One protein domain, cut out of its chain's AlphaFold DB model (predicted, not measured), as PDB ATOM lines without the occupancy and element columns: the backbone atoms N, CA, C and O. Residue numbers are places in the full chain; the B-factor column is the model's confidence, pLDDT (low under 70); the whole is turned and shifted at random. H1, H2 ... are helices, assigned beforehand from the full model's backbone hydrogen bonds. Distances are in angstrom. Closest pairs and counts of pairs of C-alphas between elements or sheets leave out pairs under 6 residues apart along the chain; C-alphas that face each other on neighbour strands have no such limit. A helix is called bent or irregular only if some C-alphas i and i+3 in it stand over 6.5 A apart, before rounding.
ATOM      1  N   ALA A   4     267.808 255.499 424.244       90.50
ATOM      2  CA  ALA A   4     266.970 254.748 425.177       90.50
ATOM      3  C   ALA A   4     267.565 253.366 425.492       90.50
ATOM      4  O   ALA A   4     267.608 252.965 426.657       90.50
ATOM      5  N   GLU A   5     268.092 252.673 424.479       92.94
ATOM      6  CA  GLU A   5     268.780 251.386 424.645       92.94
ATOM      7  C   GLU A   5     270.036 251.538 425.511       92.94
ATOM      8  O   GLU A   5     270.248 250.752 426.431       92.94
ATOM      9  N   LEU A   6     270.835 252.586 425.277       92.88
ATOM     10  CA  LEU A   6     272.060 252.849 426.042       92.88
ATOM     11  C   LEU A   6     271.781 253.209 427.501       92.88
ATOM     12  O   LEU A   6     272.509 252.780 428.395       92.88
ATOM     13  N   THR A   7     270.708 253.965 427.740       91.00
ATOM     14  CA  THR A   7     270.241 254.269 429.097       91.00
ATOM     15  C   THR A   7     269.770 252.999 429.804       91.00
ATOM     16  O   THR A   7     270.171 252.754 430.937       91.00
ATOM     17  N   SER A   8     268.960 252.168 429.137       91.94
ATOM     18  CA  SER A   8     268.458 250.911 429.712       91.94
ATOM     19  C   SER A   8     269.563 249.892 429.981       91.94
ATOM     20  O   SER A   8     269.405 249.054 430.865       91.94
ATOM     21  N   ALA A   9     270.640 249.928 429.201       94.38
ATOM     22  CA  ALA A   9     271.794 249.055 429.361       94.38
ATOM     23  C   ALA A   9     272.839 249.611 430.347       94.38
ATOM     24  O   ALA A   9     273.912 249.027 430.464       94.38
ATOM     25  N   GLU A  10     272.545 250.730 431.026       91.38
ATOM     26  CA  GLU A  10     273.429 251.372 432.009       91.38
ATOM     27  C   GLU A  10     274.844 251.634 431.465       91.38
ATOM     28  O   GLU A  10     275.851 251.545 432.168       91.38
ATOM     29  N   VAL A  11     274.930 251.974 430.177       91.31
ATOM     30  CA  VAL A  11     276.206 252.244 429.515       91.31
ATOM     31  C   VAL A  11     276.735 253.595 429.994       91.31
ATOM     32  O   VAL A  11     276.039 254.609 429.894       91.31
ATOM     33  N   TYR A  12     277.979 253.635 430.481       87.06
ATOM     34  CA  TYR A  12     278.688 254.884 430.792       87.06
ATOM     35  C   TYR A  12     278.611 255.871 429.603       87.06
ATOM     36  O   TYR A  12     278.769 255.429 428.464       87.06
ATOM     37  N   PRO A  13     278.391 257.186 429.811       87.00
ATOM     38  CA  PRO A  13     278.420 257.927 431.079       87.00
ATOM     39  C   PRO A  13     277.109 257.941 431.873       87.00
ATOM     40  O   PRO A  13     277.032 258.642 432.878       87.00
ATOM     41  N   LEU A  14     276.111 257.146 431.466       86.12
ATOM     42  CA  LEU A  14     274.714 257.248 431.904       86.12
ATOM     43  C   LEU A  14     274.050 258.550 431.416       86.12
ATOM     44  O   LEU A  14     274.702 259.455 430.902       86.12
ATOM     45  N   GLY A  15     272.720 258.620 431.513       85.94
ATOM     46  CA  GLY A  15     271.974 259.824 431.129       85.94
ATOM     47  C   GLY A  15     271.880 260.073 429.618       85.94
ATOM     48  O   GLY A  15     271.639 261.201 429.214       85.94
ATOM     49  N   TRP A  16     272.024 259.048 428.765       91.06
ATOM     50  CA  TRP A  16     271.993 259.197 427.298       91.06
ATOM     51  C   TRP A  16     270.728 259.879 426.755       91.06
ATOM     52  O   TRP A  16     270.773 260.489 425.689       91.06
ATOM     53  N   GLY A  17     269.606 259.784 427.472       86.94
ATOM     54  CA  GLY A  17     268.358 260.470 427.126       86.94
ATOM     55  C   GLY A  17     268.354 261.983 427.384       86.94
ATOM     56  O   GLY A  17     267.413 262.661 426.972       86.94
ATOM     57  N   GLU A  18     269.369 262.527 428.056       89.75
ATOM     58  CA  GLU A  18     269.456 263.949 428.379       89.75
ATOM     59  C   GLU A  18     270.105 264.745 427.232       89.75
ATOM     60  O   GLU A  18     271.184 264.388 426.744       89.75
ATOM     61  N   PRO A  19     269.495 265.862 426.792       87.06
ATOM     62  CA  PRO A  19     270.138 266.760 425.845       87.06
ATOM     63  C   PRO A  19     271.485 267.248 426.389       87.06
ATOM     64  O   PRO A  19     271.553 267.851 427.456       87.06
ATOM     65  N   GLY A  20     272.559 267.005 425.638       85.31
ATOM     66  CA  GLY A  20     273.906 267.423 426.023       85.31
ATOM     67  C   GLY A  20     274.664 266.450 426.932       85.31
ATOM     68  O   GLY A  20     275.749 266.796 427.390       85.31
ATOM     69  N   ALA A  21     274.167 265.222 427.134       85.81
ATOM     70  CA  ALA A  21     274.822 264.184 427.943       85.81
ATOM     71  C   ALA A  21     276.284 263.874 427.554       85.81
ATOM     72  O   ALA A  21     277.024 263.315 428.357       85.81
ATOM     73  N   LEU A  22     276.714 264.243 426.341       86.62
ATOM     74  CA  LEU A  22     278.084 264.064 425.846       86.62
ATOM     75  C   LEU A  22     278.865 265.372 425.655       86.62
ATOM     76  O   LEU A  22     280.033 265.332 425.270       86.62
ATOM     77  N   GLU A  23     278.262 266.535 425.913       87.94
ATOM     78  CA  GLU A  23     278.919 267.828 425.660       87.94
ATOM     79  C   GLU A  23     280.192 267.999 426.498       87.94
ATOM     80  O   GLU A  23     281.171 268.580 426.031       87.94
ATOM     81  N   TRP A  24     280.235 267.406 427.695       85.06
ATOM     82  CA  TRP A  24     281.425 267.398 428.551       85.06
ATOM     83  C   TRP A  24     282.654 266.763 427.873       85.06
ATOM     84  O   TRP A  24     283.784 267.177 428.136       85.06
ATOM     85  N   GLY A  25     282.445 265.778 426.994       86.00
ATOM     86  CA  GLY A  25     283.505 265.009 426.338       86.00
ATOM     87  C   GLY A  25     283.835 265.475 424.921       86.00
ATOM     88  O   GLY A  25     284.816 265.011 424.349       86.00
ATOM     89  N   ARG A  26     283.040 266.387 424.345       87.12
ATOM     90  CA  ARG A  26     283.088 266.757 422.918       87.12
ATOM     91  C   ARG A  26     284.498 267.087 422.423       87.12
ATOM     92  O   ARG A  26     284.947 266.499 421.449       87.12
ATOM     93  N   HIS A  27     285.211 267.960 423.136       85.75
ATOM     94  CA  HIS A  27     286.565 268.369 422.752       85.75
ATOM     95  C   HIS A  27     287.573 267.208 422.766       85.75
ATOM     96  O   HIS A  27     288.394 267.103 421.863       85.75
ATOM     97  N   TRP A  28     287.474 266.295 423.738       84.62
ATOM     98  CA  TRP A  28     288.322 265.105 423.787       84.62
ATOM     99  C   TRP A  28     288.042 264.159 422.612       84.62
ATOM    100  O   TRP A  28     288.974 263.600 422.040       84.62
ATOM    101  N   TYR A  29     286.772 263.980 422.235       85.38
ATOM    102  CA  TYR A  29     286.396 263.125 421.103       85.38
ATOM    103  C   TYR A  29     286.820 263.705 419.747       85.38
ATOM    104  O   TYR A  29     287.219 262.937 418.864       85.38
ATOM    105  N   ASP A  30     286.773 265.029 419.585       89.56
ATOM    106  CA  ASP A  30     287.258 265.705 418.376       89.56
ATOM    107  C   ASP A  30     288.770 265.455 418.187       89.56
ATOM    108  O   ASP A  30     289.197 264.985 417.126       89.56
ATOM    109  N   ASP A  31     289.570 265.643 419.242       90.62
ATOM    110  CA  ASP A  31     291.021 265.402 419.204       90.62
ATOM    111  C   ASP A  31     291.362 263.913 418.989       90.62
ATOM    112  O   ASP A  31     292.264 263.577 418.212       90.62
ATOM    113  N   LEU A  32     290.614 262.996 419.620       93.19
ATOM    114  CA  LEU A  32     290.778 261.548 419.425       93.19
ATOM    115  C   LEU A  32     290.495 261.127 417.981       93.19
ATOM    116  O   LEU A  32     291.202 260.275 417.440       93.19
ATOM    117  N   THR A  33     289.492 261.733 417.341       94.06
ATOM    118  CA  THR A  33     289.161 261.449 415.939       94.06
ATOM    119  C   THR A  33     290.340 261.801 415.037       94.06
ATOM    120  O   THR A  33     290.786 260.966 414.246       94.06
ATOM    121  N   GLN A  34     290.912 262.997 415.207       94.75
ATOM    122  CA  GLN A  34     292.086 263.419 414.442       94.75
ATOM    123  C   GLN A  34     293.291 262.493 414.680       94.75
ATOM    124  O   GLN A  34     294.008 262.155 413.733       94.75
ATOM    125  N   PHE A  35     293.509 262.070 415.926       95.06
ATOM    126  CA  PHE A  35     294.592 261.155 416.277       95.06
ATOM    127  C   PHE A  35     294.453 259.798 415.574       95.06
ATOM    128  O   PHE A  35     295.394 259.349 414.914       95.06
ATOM    129  N   PHE A  36     293.280 259.161 415.656       96.69
ATOM    130  CA  PHE A  36     293.057 257.858 415.022       96.69
ATOM    131  C   PHE A  36     293.133 257.936 413.494       96.69
ATOM    132  O   PHE A  36     293.680 257.029 412.866       96.69
ATOM    133  N   GLU A  37     292.656 259.024 412.882       97.50
ATOM    134  CA  GLU A  37     292.823 259.236 411.442       97.50
ATOM    135  C   GLU A  37     294.296 259.336 411.030       97.50
ATOM    136  O   GLU A  37     294.686 258.810 409.987       97.50
ATOM    137  N   ALA A  38     295.118 260.029 411.820       97.88
ATOM    138  CA  ALA A  38     296.545 260.150 411.548       97.88
ATOM    139  C   ALA A  38     297.257 258.795 411.672       97.88
ATOM    140  O   ALA A  38     298.005 258.432 410.765       97.88
ATOM    141  N   ALA A  39     296.964 258.030 412.729       98.00
ATOM    142  CA  ALA A  39     297.511 256.686 412.923       98.00
ATOM    143  C   ALA A  39     297.123 255.742 411.772       98.00
ATOM    144  O   ALA A  39     297.978 255.064 411.209       98.00
ATOM    145  N   ALA A  40     295.858 255.775 411.336       97.75
ATOM    146  CA  ALA A  40     295.395 254.977 410.202       97.75
ATOM    147  C   ALA A  40     296.115 255.338 408.890       97.75
ATOM    148  O   ALA A  40     296.459 254.454 408.110       97.75
ATOM    149  N   ARG A  41     296.383 256.629 408.641       98.38
ATOM    150  CA  ARG A  41     297.153 257.076 407.462       98.38
ATOM    151  C   ARG A  41     298.615 256.622 407.503       98.38
ATOM    152  O   ARG A  41     299.221 256.496 406.442       98.38
ATOM    153  N   ALA A  42     299.169 256.417 408.695       98.31
ATOM    154  CA  ALA A  42     300.535 255.948 408.905       98.31
ATOM    155  C   ALA A  42     300.665 254.411 408.929       98.31
ATOM    156  O   ALA A  42     301.787 253.920 408.977       98.31
ATOM    157  N   ASP A  43     299.549 253.672 408.845       97.31
ATOM    158  CA  ASP A  43     299.486 252.214 409.053       97.31
ATOM    159  C   ASP A  43     299.964 251.786 410.459       97.31
ATOM    160  O   ASP A  43     300.495 250.694 410.667       97.31
TER     161      ASP A  43
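What this domain is: This is residues 4 to 43 of the 51 residues of an uncharacterized protein of Streptomyces collinus (strain DSM 40733 / Tue 365) (UniProt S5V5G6). A short helix, H1, leads through a long looping link, residues 9 to 22, into one long, kinked helix, H2, whose residues 26 to 42 stick out as an arm with Asp 43 at the tip. The printed part has 40 residues, with two named helices in the order H1, H2 and no named strand: all helix. It is only just extended, close to loose, with a radius of gyration of the C-alphas of 13.8 A and spans of 38 by 19 by 11 A.

Where its parts are: Find C-alpha 4 at (266.970, 254.748, 425.177); there H1 begins, residues 4 to 8. Then find C-alpha 23 at (278.919, 267.828, 425.660); from there H2, residues 23 to 42, runs 29.8 A to C-alpha 42 at (300.535, 255.948, 408.905).

How they stand to each other: H1 and H2 are apart, with no C-alpha of the one within 8 A of the other. Look near residue 30 for a kink of 26 degrees in H2. H2 is irregular: C-alphas 24 and 27 are 7.8 A apart. Every O i to N i+4 pair is within hydrogen-bond range in H1, and 14 of 16 are in H2.

The domain as a whole: The two C-alphas farthest apart, those of Ser 8 and Ala 42, are 38.6 A from each other. Residues 26 to 43 stand free. The link from H1 to H2 is long, and the printed part has no cut. In this model no printed residue has a pLDDT under 70.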